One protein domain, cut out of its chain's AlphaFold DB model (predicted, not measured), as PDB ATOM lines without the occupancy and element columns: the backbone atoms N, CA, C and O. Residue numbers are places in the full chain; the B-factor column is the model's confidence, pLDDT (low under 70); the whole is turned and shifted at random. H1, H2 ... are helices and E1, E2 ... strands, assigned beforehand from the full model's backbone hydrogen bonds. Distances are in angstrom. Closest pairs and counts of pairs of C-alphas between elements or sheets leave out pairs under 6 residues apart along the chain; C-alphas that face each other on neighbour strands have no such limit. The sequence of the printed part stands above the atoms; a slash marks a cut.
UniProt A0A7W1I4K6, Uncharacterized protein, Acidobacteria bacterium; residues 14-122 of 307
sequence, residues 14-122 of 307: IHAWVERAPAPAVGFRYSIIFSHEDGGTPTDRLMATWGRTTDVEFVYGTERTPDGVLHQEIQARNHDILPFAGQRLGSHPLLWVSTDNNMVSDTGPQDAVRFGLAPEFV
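This is residues 14 to 122 of the 307 residues of an uncharacterized protein of Acidobacteria bacterium (UniProt A0A7W1I4K6). With little regular structure, this is a twisted five-stranded sheet with a long unnamed stretch, residues 84 to 122, looping over one face and returning beside E1; the short helix H1 sits off one end. The printed part has 109 residues, under half in named elements, E1 E2 H1 E3 E4 E5 along the chain, mostly strand; the sheet runs E1 E2 E3 E4 E5, antiparallel. It is compact, with a radius of gyration of the C-alphas of 14.5 A and spans of 45 by 36 by 25 A.

Start at E1, residues 14 to 20, a hairpin with E2, residues 26 to 34; N 17 and O 31 are 3.0 A apart, within hydrogen-bond range. H1, residues 43 to 50, is not on the sheet; its O i to N i+4 pairs are each within range. E3, residues 55 to 64, is E2's antiparallel neighbour, with N 62 and O 28 at 2.8 A. E3, E4, residues 70 to 75, and E5, residues 81 to 83, form a meander, each strand the antiparallel neighbour of the one before; find N 61 and O 73, and N 74 and O 82, each 2.9 A apart.

Find C-alpha 14, where E1 begins, at (51.667, 7.569, 276.860), and C-alpha 83, where E5 ends, at (57.901, -13.198, 288.999). E3 measures 27.5 A.

The C-alphas farthest apart, of Asp 44 and Asp 67, are 44.7 A apart. The printed part has no cut, and no printed residue is under 70 in pLDDT.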
ATOM      1  N   ILE A  14      52.634   6.852 277.705       95.94
ATOM      2  CA  ILE A  14      51.667   7.569 276.860       95.94
ATOM      3  C   ILE A  14      50.588   6.665 276.271       95.94
ATOM      4  O   ILE A  14      49.460   7.109 276.075       95.94
ATOM      5  N   HIS A  15      50.895   5.392 276.023       97.38
ATOM      6  CA  HIS A  15      49.945   4.446 275.438       97.38
ATOM      7  C   HIS A  15      50.134   3.075 276.071       97.38
ATOM      8  O   HIS A  15      51.261   2.602 276.162       97.38
ATOM      9  N   ALA A  16      49.052   2.425 276.491       97.75
ATOM     10  CA  ALA A  16      49.091   1.047 276.970       97.75
ATOM     11  C   ALA A  16      48.321   0.144 276.012       97.75
ATOM     12  O   ALA A  16      47.267   0.526 275.500       97.75
ATOM     13  N   TRP A  17      48.815  -1.069 275.802       98.06
ATOM     14  CA  TRP A  17      48.061  -2.096 275.098       98.06
ATOM     15  C   TRP A  17      48.216  -3.452 275.772       98.06
ATOM     16  O   TRP A  17      49.109  -3.678 276.592       98.06
ATOM     17  N   VAL A  18      47.303  -4.347 275.422       97.88
ATOM     18  CA  VAL A  18      47.278  -5.728 275.868       97.88
ATOM     19  C   VAL A  18      47.147  -6.654 274.669       97.88
ATOM     20  O   VAL A  18      46.354  -6.416 273.759       97.88
ATOM     21  N   GLU A  19      47.913  -7.732 274.680       96.88
ATOM     22  CA  GLU A  19      47.825  -8.820 273.713       96.88
ATOM     23  C   GLU A  19      47.610 -10.155 274.426       96.88
ATOM     24  O   GLU A  19      47.833 -10.279 275.634       96.88
ATOM     25  N   ARG A  20      47.156 -11.172 273.688       95.50
ATOM     26  CA  ARG A  20      47.091 -12.534 274.230       95.50
ATOM     27  C   ARG A  20      48.501 -13.066 274.453       95.50
ATOM     28  O   ARG A  20      49.386 -12.848 273.631       95.50
ATOM     29  N   ALA A  21      48.674 -13.813 275.537       91.81
ATOM     30  CA  ALA A  21      49.884 -14.593 275.743       91.81
ATOM     31  C   ALA A  21      50.109 -15.548 274.550       91.81
ATOM     32  O   ALA A  21      49.134 -16.110 274.033       91.81
ATOM     33  N   PRO A  22      51.361 -15.741 274.099       86.38
ATOM     34  CA  PRO A  22      51.669 -16.716 273.065       86.38
ATOM     35  C   PRO A  22      51.232 -18.126 273.477       86.38
ATOM     36  O   PRO A  22      51.465 -18.567 274.603       86.38
ATOM     37  N   ALA A  23      50.632 -18.862 272.540       86.56
ATOM     38  CA  ALA A  23      50.301 -20.266 272.755       86.56
ATOM     39  C   ALA A  23      51.571 -21.079 273.109       86.56
ATOM     40  O   ALA A  23      52.644 -20.797 272.567       86.56
ATOM     41  N   PRO A  24      51.470 -22.107 273.974       89.56
ATOM     42  CA  PRO A  24      50.237 -22.712 274.491       89.56
ATOM     43  C   PRO A  24      49.669 -22.054 275.760       89.56
ATOM     44  O   PRO A  24      48.669 -22.543 276.282       89.56
ATOM     45  N   ALA A  25      50.283 -20.986 276.277       89.12
ATOM     46  CA  ALA A  25      49.790 -20.315 277.473       89.12
ATOM     47  C   ALA A  25      48.461 -19.588 277.206       89.12
ATOM     48  O   ALA A  25      48.198 -19.104 276.103       89.12
ATOM     49  N   VAL A  26      47.619 -19.487 278.237       93.31
ATOM     50  CA  VAL A  26      46.380 -18.702 278.191       93.31
ATOM     51  C   VAL A  26      46.507 -17.513 279.124       93.31
ATOM     52  O   VAL A  26      46.626 -17.673 280.335       93.31
ATOM     53  N   GLY A  27      46.431 -16.309 278.575       95.44
ATOM     54  CA  GLY A  27      46.513 -15.104 279.380       95.44
ATOM     55  C   GLY A  27      46.776 -13.861 278.551       95.44
ATOM     56  O   GLY A  27      46.405 -13.806 277.376       95.44
ATOM     57  N   PHE A  28      47.401 -12.869 279.175       96.50
ATOM     58  CA  PHE A  28      47.590 -11.539 278.617       96.50
ATOM     59  C   PHE A  28      48.975 -10.982 278.922       96.50
ATOM     60  O   PHE A  28      49.472 -11.133 280.040       96.50
ATOM     61  N   ARG A  29      49.542 -10.273 277.947       96.94
ATOM     62  CA  ARG A  29      50.748  -9.459 278.097       96.94
ATOM     63  C   ARG A  29      50.392  -7.998 277.907       96.94
ATOM     64  O   ARG A  29      49.771  -7.632 276.915       96.94
ATOM     65  N   TYR A  30      50.782  -7.181 278.871       97.69
ATOM     66  CA  TYR A  30      50.562  -5.746 278.886       97.69
ATOM     67  C   TYR A  30      51.873  -5.047 278.596       97.69
ATOM     68  O   TYR A  30      52.917  -5.390 279.160       97.69
ATOM     69  N   SER A  31      51.801  -4.049 277.733       97.94
ATOM     70  CA  SER A  31      52.955  -3.263 277.339       97.94
ATOM     71  C   SER A  31      52.606  -1.782 277.290       97.94
ATOM     72  O   SER A  31      51.437  -1.405 277.159       97.94
ATOM     73  N   ILE A  32      53.629  -0.945 277.420       97.88
ATOM     74  CA  ILE A  32      53.516   0.508 277.457       97.88
ATOM     75  C   ILE A  32      54.470   1.117 276.433       97.88
ATOM     76  O   ILE A  32      55.613   0.688 276.293       97.88
ATOM     77  N   ILE A  33      53.983   2.131 275.725       97.62
ATOM     78  CA  ILE A  33      54.799   3.066 274.957       97.62
ATOM     79  C   ILE A  33      55.121   4.249 275.863       97.62
ATOM     80  O   ILE A  33      54.203   4.865 276.416       97.62
ATOM     81  N   PHE A  34      56.401   4.578 275.980       96.31
ATOM     82  CA  PHE A  34      56.897   5.794 276.610       96.31
ATOM     83  C   PHE A  34      57.253   6.831 275.539       96.31
ATOM     84  O   PHE A  34      57.624   6.470 274.421       96.31
ATOM     85  N   SER A  35      57.112   8.124 275.845       94.44
ATOM     86  CA  SER A  35      57.315   9.204 274.861       94.44
ATOM     87  C   SER A  35      58.725   9.244 274.265       94.44
ATOM     88  O   SER A  35      58.881   9.633 273.103       94.44
ATOM     89  N   HIS A  36      59.729   8.798 275.018       91.12
ATOM     90  CA  HIS A  36      61.121   8.687 274.597       91.12
ATOM     91  C   HIS A  36      61.822   7.522 275.324       91.12
ATOM     92  O   HIS A  36      61.184   6.844 276.121       91.12
ATOM     93  N   GLU A  37      63.100   7.282 275.015       87.25
ATOM     94  CA  GLU A  37      64.033   6.493 275.828       87.25
ATOM     95  C   GLU A  37      65.089   7.470 276.369       87.25
ATOM     96  O   GLU A  37      65.942   7.961 275.617       87.25
ATOM     97  N   ASP A  38      65.012   7.783 277.665       81.00
ATOM     98  CA  ASP A  38      65.910   8.751 278.309       81.00
ATOM     99  C   ASP A  38      67.381   8.279 278.308       81.00
ATOM    100  O   ASP A  38      68.300   9.105 278.276       81.00
ATOM    101  N   GLY A  39      67.640   6.966 278.280       81.88
ATOM    102  CA  GLY A  39      68.999   6.426 278.213       81.88
ATOM    103  C   GLY A  39      69.080   4.936 277.890       81.88
ATOM    104  O   GLY A  39      68.093   4.226 277.943       81.88
ATOM    105  N   GLY A  40      70.290   4.452 277.587       83.50
ATOM    106  CA  GLY A  40      70.564   3.049 277.239       83.50
ATOM    107  C   GLY A  40      70.979   2.885 275.778       83.50
ATOM    108  O   GLY A  40      72.124   2.518 275.492       83.50
ATOM    109  N   THR A  41      70.083   3.219 274.852       90.69
ATOM    110  CA  THR A  41      70.311   3.060 273.412       90.69
ATOM    111  C   THR A  41      70.446   4.410 272.694       90.69
ATOM    112  O   THR A  41      69.583   5.275 272.816       90.69
ATOM    113  N   PRO A  42      71.507   4.629 271.891       94.19
ATOM    114  CA  PRO A  42      71.629   5.843 271.080       94.19
ATOM    115  C   PRO A  42      70.477   6.025 270.072       94.19
ATOM    116  O   PRO A  42      70.057   5.071 269.418       94.19
ATOM    117  N   THR A  43      70.016   7.265 269.891       95.50
ATOM    118  CA  THR A  43      68.881   7.661 269.024       95.50
ATOM    119  C   THR A  43      68.954   7.139 267.587       95.50
ATOM    120  O   THR A  43      67.964   6.711 267.001       95.50
ATOM    121  N   ASP A  44      70.134   7.199 266.986       96.12
ATOM    122  CA  ASP A  44      70.383   6.753 265.617       96.12
ATOM    123  C   ASP A  44      70.289   5.230 265.490       96.12
ATOM    124  O   ASP A  44      69.668   4.720 264.552       96.12
ATOM    125  N   ARG A  45      70.810   4.505 266.484       96.88
ATOM    126  CA  ARG A  45      70.622   3.058 266.609       96.88
ATOM    127  C   ARG A  45      69.147   2.703 266.808       96.88
ATOM    128  O   ARG A  45      68.681   1.736 266.199       96.88
ATOM    129  N   LEU A  46      68.421   3.487 267.609       96.94
ATOM    130  CA  LEU A  46      66.992   3.299 267.856       96.94
ATOM    131  C   LEU A  46      66.181   3.345 266.554       96.94
ATOM    132  O   LEU A  46      65.456   2.404 266.217       96.94
ATOM    133  N   MET A  47      66.417   4.374 265.740       97.94
ATOM    134  CA  MET A  47      65.804   4.490 264.418       97.94
ATOM    135  C   MET A  47      66.185   3.329 263.493       97.94
ATOM    136  O   MET A  47      65.311   2.721 262.878       97.94
ATOM    137  N   ALA A  48      67.461   2.957 263.418       98.00
ATOM    138  CA  ALA A  48      67.894   1.897 262.509       98.00
ATOM    139  C   ALA A  48      67.329   0.506 262.865       98.00
ATOM    140  O   ALA A  48      67.014  -0.276 261.968       98.00
ATOM    141  N   THR A  49      67.190   0.192 264.158       96.56
ATOM    142  CA  THR A  49      66.878  -1.171 264.641       96.56
ATOM    143  C   THR A  49      65.419  -1.364 265.085       96.56
ATOM    144  O   THR A  49      64.933  -2.503 265.114       96.56
ATOM    145  N   TRP A  50      64.720  -0.281 265.436       97.12
ATOM    146  CA  TRP A  50      63.313  -0.303 265.863       97.12
ATOM    147  C   TRP A  50      62.434   0.702 265.107       97.12
ATOM    148  O   TRP A  50      61.214   0.600 265.171       97.12
ATOM    149  N   GLY A  51      63.012   1.646 264.356       97.50
ATOM    150  CA  GLY A  51      62.258   2.634 263.576       97.50
ATOM    151  C   GLY A  51      61.430   3.598 264.421       97.50
ATOM    152  O   GLY A  51      60.391   4.073 263.971       97.50
ATOM    153  N   ARG A  52      61.876   3.857 265.649       97.12
ATOM    154  CA  ARG A  52      61.280   4.789 266.610       97.12
ATOM    155  C   ARG A  52      62.319   5.162 267.658       97.12
ATOM    156  O   ARG A  52      63.305   4.450 267.804       97.12
ATOM    157  N   THR A  53      62.058   6.227 268.404       96.50
ATOM    158  CA  THR A  53      62.815   6.618 269.605       96.50
ATOM    159  C   THR A  53      61.925   6.728 270.839       96.50
ATOM    160  O   THR A  53      62.410   7.136 271.888       96.50
ATOM    161  N   THR A  54      60.629   6.429 270.714       96.69
ATOM    162  CA  THR A  54      59.788   6.068 271.861       96.69
ATOM    163  C   THR A  54      60.304   4.765 272.427       96.69
ATOM    164  O   THR A  54      60.727   3.902 271.652       96.69
ATOM    165  N   ASP A  55      60.220   4.590 273.735       95.31
ATOM    166  CA  ASP A  55      60.476   3.290 274.331       95.31
ATOM    167  C   ASP A  55      59.201   2.442 274.330       95.31
ATOM    168  O   ASP A  55      58.092   2.971 274.417       95.31
ATOM    169  N   VAL A  56      59.325   1.131 274.150       95.62
ATOM    170  CA  VAL A  56      58.166   0.237 274.009       95.62
ATOM    171  C   VAL A  56      58.445  -1.044 274.763       95.62
ATOM    172  O   VAL A  56      59.116  -1.949 274.257       95.62
ATOM    173  N   GLU A  57      57.855  -1.127 275.948       95.50
ATOM    174  CA  GLU A  57      58.222  -2.123 276.939       95.50
ATOM    175  C   GLU A  57      57.065  -3.027 277.314       95.50
ATOM    176  O   GLU A  57      55.943  -2.575 277.546       95.50
ATOM    177  N   PHE A  58      57.357  -4.325 277.391       96.44
ATOM    178  CA  PHE A  58      56.495  -5.255 278.103       96.44
ATOM    179  C   PHE A  58      56.650  -4.964 279.596       96.44
ATOM    180  O   PHE A  58      57.762  -4.863 280.098       96.44
ATOM    181  N   VAL A  59      55.540  -4.786 280.309       97.38
ATOM    182  CA  VAL A  59      55.579  -4.375 281.722       97.38
ATOM    183  C   VAL A  59      54.935  -5.390 282.649       97.38
ATOM    184  O   VAL A  59      55.293  -5.442 283.822       97.38
ATOM    185  N   TYR A  60      53.991  -6.195 282.154       97.69
ATOM    186  CA  TYR A  60      53.283  -7.161 282.984       97.69
ATOM    187  C   TYR A  60      52.691  -8.312 282.182       97.69
ATOM    188  O   TYR A  60      51.967  -8.092 281.212       97.69
ATOM    189  N   GLY A  61      52.934  -9.541 282.624       96.94
ATOM    190  CA  GLY A  61      52.364 -10.757 282.056       96.94
ATOM    191  C   GLY A  61      51.472 -11.467 283.061       96.94
ATOM    192  O   GLY A  61      51.760 -11.510 284.255       96.94
ATOM    193  N   THR A  62      50.383 -12.045 282.569       96.12
ATOM    194  CA  THR A  62      49.584 -13.033 283.297       96.12
ATOM    195  C   THR A  62      49.380 -14.211 282.375       96.12
ATOM    196  O   THR A  62      48.775 -14.051 281.321       96.12
ATOM    197  N   GLU A  63      49.886 -15.378 282.738       95.06
ATOM    198  CA  GLU A  63      49.864 -16.555 281.879       95.06
ATOM    199  C   GLU A  63      49.448 -17.765 282.705       95.06
ATOM    200  O   GLU A  63      49.981 -18.007 283.782       95.06
ATOM    201  N   ARG A  64      48.467 -18.525 282.222       94.94
ATOM    202  CA  ARG A  64      48.157 -19.850 282.746       94.94
ATOM    203  C   ARG A  64      48.804 -20.892 281.858       94.94
ATOM    204  O   ARG A  64      48.535 -20.933 280.654       94.94
ATOM    205  N   THR A  65      49.643 -21.720 282.457       85.38
ATOM    206  CA  THR A  65      50.223 -22.897 281.810       85.38
ATOM    207  C   THR A  65      49.141 -23.959 281.554       85.38
ATOM    208  O   THR A  65      48.050 -23.882 282.132       85.38
ATOM    209  N   PRO A  66      49.394 -24.958 280.685       86.88
ATOM    210  CA  PRO A  66      48.408 -25.998 280.369       86.88
ATOM    211  C   PRO A  66      47.901 -26.805 281.578       86.88
ATOM    212  O   PRO A  66      46.782 -27.307 281.547       86.88
ATOM    213  N   ASP A  67      48.693 -26.911 282.646       88.06
ATOM    214  CA  ASP A  67      48.341 -27.534 283.933       88.06
ATOM    215  C   ASP A  67      47.561 -26.597 284.883       88.06
ATOM    216  O   ASP A  67      47.182 -26.992 285.983       88.06
ATOM    217  N   GLY A  68      47.268 -25.366 284.452       88.62
ATOM    218  CA  GLY A  68      46.396 -24.415 285.142       88.62
ATOM    219  C   GLY A  68      47.097 -23.462 286.114       88.62
ATOM    220  O   GLY A  68      46.428 -22.575 286.667       88.62
ATOM    221  N   VAL A  69      48.416 -23.595 286.299       92.62
ATOM    222  CA  VAL A  69      49.217 -22.732 287.182       92.62
ATOM    223  C   VAL A  69      49.254 -21.310 286.624       92.62
ATOM    224  O   VAL A  69      49.529 -21.093 285.449       92.62
ATOM    225  N   LEU A  70      48.930 -20.325 287.469       93.62
ATOM    226  CA  LEU A  70      48.992 -18.910 287.106       93.62
ATOM    227  C   LEU A  70      50.397 -18.368 287.374       93.62
ATOM    228  O   LEU A  70      50.818 -18.272 288.525       93.62
ATOM    229  N   HIS A  71      51.060 -17.934 286.316       94.56
ATOM    230  CA  HIS A  71      52.300 -17.182 286.346       94.56
ATOM    231  C   HIS A  71      52.005 -15.703 286.123       94.56
ATOM    232  O   HIS A  71      51.172 -15.323 285.295       94.56
ATOM    233  N   GLN A  72      52.670 -14.861 286.905       96.62
ATOM    234  CA  GLN A  72      52.603 -13.415 286.770       96.62
ATOM    235  C   GLN A  72      54.022 -12.888 286.792       96.62
ATOM    236  O   GLN A  72      54.793 -13.262 287.673       96.62
ATOM    237  N   GLU A  73      54.358 -12.042 285.833       97.31
ATOM    238  CA  GLU A  73      55.737 -11.630 285.602       97.31
ATOM    239  C   GLU A  73      55.824 -10.164 285.195       97.31
ATOM    240  O   GLU A  73      54.843  -9.567 284.745       97.31
ATOM    241  N   ILE A  74      57.009  -9.594 285.367       97.88
ATOM    242  CA  ILE A  74      57.366  -8.242 284.946       97.88
ATOM    243  C   ILE A  74      58.695  -8.272 284.196       97.88
ATOM    244  O   ILE A  74      59.530  -9.146 284.442       97.88
ATOM    245  N   GLN A  75      58.909  -7.288 283.326       97.12
ATOM    246  CA  GLN A  75      60.224  -7.026 282.749       97.12
ATOM    247  C   GLN A  75      60.989  -6.057 283.649       97.12
ATOM    248  O   GLN A  75      60.751  -4.846 283.658       97.12
ATOM    249  N   ALA A  76      61.883  -6.618 284.449       96.44
ATOM    250  CA  ALA A  76      62.697  -5.881 285.389       96.44
ATOM    251  C   ALA A  76      63.960  -5.304 284.734       96.44
ATOM    252  O   ALA A  76      64.184  -5.404 283.524       96.44
ATOM    253  N   ARG A  77      64.799  -4.662 285.555       94.00
ATOM    254  CA  ARG A  77      66.121  -4.151 285.159       94.00
ATOM    255  C   ARG A  77      66.875  -5.189 284.315       94.00
ATOM    256  O   ARG A  77      66.777  -6.380 284.566       94.00
ATOM    257  N   ASN A  78      67.646  -4.714 283.335       90.75
ATOM    258  CA  ASN A  78      68.384  -5.535 282.365       90.75
ATOM    259  C   ASN A  78      67.511  -6.365 281.409       90.75
ATOM    260  O   ASN A  78      68.061  -7.153 280.645       90.75
ATOM    261  N   HIS A  79      66.199  -6.112 281.359       92.75
ATOM    262  CA  HIS A  79      65.217  -6.908 280.613       92.75
ATOM    263  C   HIS A  79      65.023  -8.324 281.187       92.75
ATOM    264  O   HIS A  79      64.612  -9.234 280.467       92.75
ATOM    265  N   ASP A  80      65.301  -8.510 282.481       95.94
ATOM    266  CA  ASP A  80      65.077  -9.780 283.168       95.94
ATOM    267  C   ASP A  80      63.574 -10.017 283.368       95.94
ATOM    268  O   ASP A  80      62.859  -9.151 283.873       95.94
ATOM    269  N   ILE A  81      63.084 -11.202 283.002       96.12
ATOM    270  CA  ILE A  81      61.697 -11.600 283.267       96.12
ATOM    271  C   ILE A  81      61.627 -12.205 284.668       96.12
ATOM    272  O   ILE A  81      62.155 -13.294 284.905       96.12
ATOM    273  N   LEU A  82      61.001 -11.488 285.604       96.94
ATOM    274  CA  LEU A  82      60.918 -11.875 287.014       96.94
ATOM    275  C   LEU A  82      59.468 -12.120 287.446       96.94
ATOM    276  O   LEU A  82      58.572 -11.416 286.973       96.94
ATOM    277  N   PRO A  83      59.214 -13.053 288.384       97.44
ATOM    278  CA  PRO A  83      57.901 -13.198 288.999       97.44
ATOM    279  C   PRO A  83      57.443 -11.895 289.662       97.44
ATOM    280  O   PRO A  83      58.211 -11.246 290.369       97.44
ATOM    281  N   PHE A  84      56.176 -11.539 289.477       97.69
ATOM    282  CA  PHE A  84      55.564 -10.402 290.156       97.69
ATOM    283  C   PHE A  84      55.202 -10.768 291.602       97.69
ATOM    284  O   PHE A  84      54.371 -11.651 291.824       97.69
ATOM    285  N   ALA A  85      55.761 -10.046 292.576       95.94
ATOM    286  CA  ALA A  85      55.463 -10.188 294.004       95.94
ATOM    287  C   ALA A  85      54.926  -8.886 294.640       95.94
ATOM    288  O   ALA A  85      54.768  -8.800 295.860       95.94
ATOM    289  N   GLY A  86      54.638  -7.875 293.817       95.19
ATOM    290  CA  GLY A  86      54.272  -6.531 294.252       95.19
ATOM    291  C   GLY A  86      52.836  -6.343 294.734       95.19
ATOM    292  O   GLY A  86      51.971  -7.224 294.691       95.19
ATOM    293  N   GLN A  87      52.573  -5.114 295.172       94.62
ATOM    294  CA  GLN A  87      51.256  -4.682 295.633       94.62
ATOM    295  C   GLN A  87      50.280  -4.463 294.472       94.62
ATOM    296  O   GLN A  87      50.662  -4.245 293.320       94.62
ATOM    297  N   ARG A  88      48.987  -4.469 294.798       93.69
ATOM    298  CA  ARG A  88      47.907  -4.192 293.850       93.69
ATOM    299  C   ARG A  88      46.982  -3.108 294.368       93.69
ATOM    300  O   ARG A  88      46.745  -3.005 295.569       93.69
ATOM    301  N   LEU A  89      46.385  -2.377 293.435       90.25
ATOM    302  CA  LEU A  89      45.178  -1.600 293.674       90.25
ATOM    303  C   LEU A  89      43.996  -2.347 293.042       90.25
ATOM    304  O   LEU A  89      43.809  -2.322 291.826       90.25
ATOM    305  N   GLY A  90      43.226  -3.070 293.857       91.81
ATOM    306  CA  GLY A  90      42.231  -4.015 293.344       91.81
ATOM    307  C   GLY A  90      42.901  -5.103 292.496       91.81
ATOM    308  O   GLY A  90      43.805  -5.790 292.964       91.81
ATOM    309  N   SER A  91      42.491  -5.245 291.233       89.06
ATOM    310  CA  SER A  91      43.127  -6.160 290.274       89.06
ATOM    311  C   SER A  91      44.370  -5.581 289.585       89.06
ATOM    312  O   SER A  91      45.103  -6.331 288.939       89.06
ATOM    313  N   HIS A  92      44.632  -4.277 289.710       90.81
ATOM    314  CA  HIS A  92      45.705  -3.600 288.982       90.81
ATOM    315  C   HIS A  92      47.056  -3.801 289.684       90.81
ATOM    316  O   HIS A  92      47.176  -3.409 290.849       90.81
ATOM    317  N   PRO A  93      48.073  -4.392 289.025       94.81
ATOM    318  CA  PRO A  93      49.422  -4.438 289.579       94.81
ATOM    319  C   PRO A  93      49.981  -3.017 289.698       94.81
ATOM    320  O   PRO A  93      49.796  -2.192 288.800       94.81
ATOM    321  N   LEU A  94      50.657  -2.727 290.807       94.69
ATOM    322  CA  LEU A  94      51.421  -1.494 290.955       94.69
ATOM    323  C   LEU A  94      52.848  -1.743 290.467       94.69
ATOM    324  O   LEU A  94      53.507  -2.671 290.927       94.69
ATOM    325  N   LEU A  95      53.289  -0.921 289.515       95.69
ATOM    326  CA  LEU A  95      54.598  -1.009 288.876       95.69
ATOM    327  C   LEU A  95      55.273   0.362 288.895       95.69
ATOM    328  O   LEU A  95      54.630   1.388 288.660       95.69
ATOM    329  N   TRP A  96      56.579   0.369 289.139       93.94
ATOM    330  CA  TRP A  96      57.402   1.572 289.179       93.94
ATOM    331  C   TRP A  96      58.443   1.525 288.077       93.94
ATOM    332  O   TRP A  96      59.196   0.565 287.978       93.94
ATOM    333  N   VAL A  97      58.535   2.593 287.290       92.62
ATOM    334  CA  VAL A  97      59.638   2.764 286.341       92.62
ATOM    335  C   VAL A  97      60.942   2.916 287.130       92.62
ATOM    336  O   VAL A  97      61.056   3.805 287.977       92.62
ATOM    337  N   SER A  98      61.898   2.022 286.884       91.06
ATOM    338  CA  SER A  98      63.078   1.800 287.734       91.06
ATOM    339  C   SER A  98      64.422   2.009 287.023       91.06
ATOM    340  O   SER A  98      65.476   2.009 287.673       91.06
ATOM    341  N   THR A  99      64.397   2.195 285.702       89.94
ATOM    342  CA  THR A  99      65.570   2.458 284.858       89.94
ATOM    343  C   THR A  99      65.280   3.562 283.843       89.94
ATOM    344  O   THR A  99      64.132   3.954 283.652       89.94
ATOM    345  N   ASP A 100      66.338   4.055 283.200       86.06
ATOM    346  CA  ASP A 100      66.284   5.120 282.186       86.06
ATOM    347  C   ASP A 100      65.774   4.617 280.824       86.06
ATOM    348  O   ASP A 100      65.397   5.413 279.974       86.06
ATOM    349  N   ASN A 101      65.750   3.296 280.639       85.56
ATOM    350  CA  ASN A 101      65.118   2.585 279.526       85.56
ATOM    351  C   ASN A 101      63.832   1.875 279.989       85.56
ATOM    352  O   ASN A 101      63.603   0.708 279.695       85.56
ATOM    353  N   ASN A 102      63.084   2.536 280.872       92.19
ATOM    354  CA  ASN A 102      61.718   2.205 281.277       92.19
ATOM    355  C   ASN A 102      61.401   0.795 281.815       92.19
ATOM    356  O   ASN A 102      60.229   0.426 281.929       92.19
ATOM    357  N   MET A 103      62.400   0.030 282.257       93.88
ATOM    358  CA  MET A 103      62.167  -1.245 282.940       93.88
ATOM    359  C   MET A 103      61.462  -1.022 284.277       93.88
ATOM    360  O   MET A 103      61.713  -0.035 284.984       93.88
ATOM    361  N   VAL A 104      60.624  -1.974 284.681       95.62
ATOM    362  CA  VAL A 104      59.765  -1.815 285.858       95.62
ATOM    363  C   VAL A 104      60.274  -2.563 287.093       95.62
ATOM    364  O   VAL A 104      61.048  -3.506 287.017       95.62
ATOM    365  N   SER A 105      59.820  -2.123 288.259       95.62
ATOM    366  CA  SER A 105      59.938  -2.804 289.547       95.62
ATOM    367  C   SER A 105      58.537  -3.000 290.117       95.62
ATOM    368  O   SER A 105      57.655  -2.167 289.901       95.62
ATOM    369  N   ASP A 106      58.327  -4.076 290.867       96.00
ATOM    370  CA  ASP A 106      57.078  -4.358 291.586       96.00
ATOM    371  C   ASP A 106      57.034  -3.719 292.989       96.00
ATOM    372  O   ASP A 106      56.061  -3.861 293.736       96.00
ATOM    373  N   THR A 107      58.079  -2.961 293.326       94.06
ATOM    374  CA  THR A 107      58.203  -2.151 294.537       94.06
ATOM    375  C   THR A 107      58.779  -0.771 294.216       94.06
ATOM    376  O   THR A 107      59.568  -0.602 293.283       94.06
ATOM    377  N   GLY A 108      58.404   0.233 295.007       90.50
ATOM    378  CA  GLY A 108      58.912   1.590 294.856       90.50
ATOM    379  C   GLY A 108      58.319   2.574 295.868       90.50
ATOM    380  O   GLY A 108      57.581   2.169 296.773       90.50
ATOM    381  N   PRO A 109      58.659   3.869 295.747       86.38
ATOM    382  CA  PRO A 109      58.196   4.903 296.666       86.38
ATOM    383  C   PRO A 109      56.674   5.094 296.593       86.38
ATOM    384  O   PRO A 109      56.061   5.013 295.524       86.38
ATOM    385  N   GLN A 110      56.063   5.339 297.751       81.62
ATOM    386  CA  GLN A 110      54.605   5.372 297.921       81.62
ATOM    387  C   GLN A 110      53.956   6.672 297.418       81.62
ATOM    388  O   GLN A 110      52.778   6.676 297.058       81.62
ATOM    389  N   ASP A 111      54.734   7.748 297.352       79.44
ATOM    390  CA  ASP A 111      54.362   9.107 296.949       79.44
ATOM    391  C   ASP A 111      54.583   9.389 295.448       79.44
ATOM    392  O   ASP A 111      54.529  10.533 295.001       79.44
ATOM    393  N   ALA A 112      54.797   8.351 294.633       79.44
ATOM    394  CA  ALA A 112      54.999   8.504 293.196       79.44
ATOM    395  C   ALA A 112      53.721   8.931 292.445       79.44
ATOM    396  O   ALA A 112      52.624   8.426 292.700       79.44
ATOM    397  N   VAL A 113      53.885   9.778 291.418       83.44
ATOM    398  CA  VAL A 113      52.820  10.088 290.445       83.44
ATOM    399  C   VAL A 113      52.428   8.824 289.682       83.44
ATOM    400  O   VAL A 113      53.283   8.134 289.109       83.44
ATOM    401  N   ARG A 114      51.123   8.539 289.656       86.94
ATOM    402  CA  ARG A 114      50.541   7.328 289.071       86.94
ATOM    403  C   ARG A 114      49.910   7.625 287.718       86.94
ATOM    404  O   ARG A 114      49.205   8.616 287.564       86.94
ATOM    405  N   PHE A 115      50.115   6.711 286.777       90.12
ATOM    406  CA  PHE A 115      49.460   6.711 285.474       90.12
ATOM    407  C   PHE A 115      48.568   5.473 285.385       90.12
ATOM    408  O   PHE A 115      49.020   4.365 285.663       90.12
ATOM    409  N   GLY A 116      47.299   5.672 285.032       90.31
ATOM    410  CA  GLY A 116      46.302   4.610 284.888       90.31
ATOM    411  C   GLY A 116      45.780   4.552 283.459       90.31
ATOM    412  O   GLY A 116      44.631   4.905 283.215       90.31
ATOM    413  N   LEU A 117      46.640   4.176 282.511       93.31
ATOM    414  CA  LEU A 117      46.260   4.076 281.103       93.31
ATOM    415  C   LEU A 117      45.333   2.872 280.893       93.31
ATOM    416  O   LEU A 117      45.637   1.766 281.339       93.31
ATOM    417  N   ALA A 118      44.215   3.080 280.199       93.62
ATOM    418  CA  ALA A 118      43.347   1.989 279.776       93.62
ATOM    419  C   ALA A 118      43.999   1.259 278.586       93.62
ATOM    420  O   ALA A 118      44.234   1.904 277.562       93.62
ATOM    421  N   PRO A 119      44.319  -0.044 278.696       95.88
ATOM    422  CA  PRO A 119      44.982  -0.751 277.614       95.88
ATOM    423  C   PRO A 119      44.013  -1.035 276.466       95.88
ATOM    424  O   PRO A 119      42.904  -1.528 276.685       95.88
ATOM    425  N   GLU A 120      44.450  -0.790 275.234       96.38
ATOM    426  CA  GLU A 120      43.748  -1.281 274.046       96.38
ATOM    427  C   GLU A 120      44.109  -2.742 273.755       96.38
ATOM    428  O   GLU A 120      45.245  -3.162 273.959       96.38
ATOM    429  N   PHE A 121      43.158  -3.534 273.261       97.00
ATOM    430  CA  PHE A 121      43.452  -4.903 272.844       97.00
ATOM    431  C   PHE A 121      44.056  -4.915 271.435       97.00
ATOM    432  O   PHE A 121      43.454  -4.398 270.490       97.00
ATOM    433  N   VAL A 122      45.224  -5.538 271.282       96.62
ATOM    434  CA  VAL A 122      45.979  -5.571 270.026       96.62
ATOM    435  C   VAL A 122      46.363  -7.004 269.688       96.62
ATOM    436  O   VAL A 122      46.761  -7.788 270.544       96.62
TER     437      VAL A 122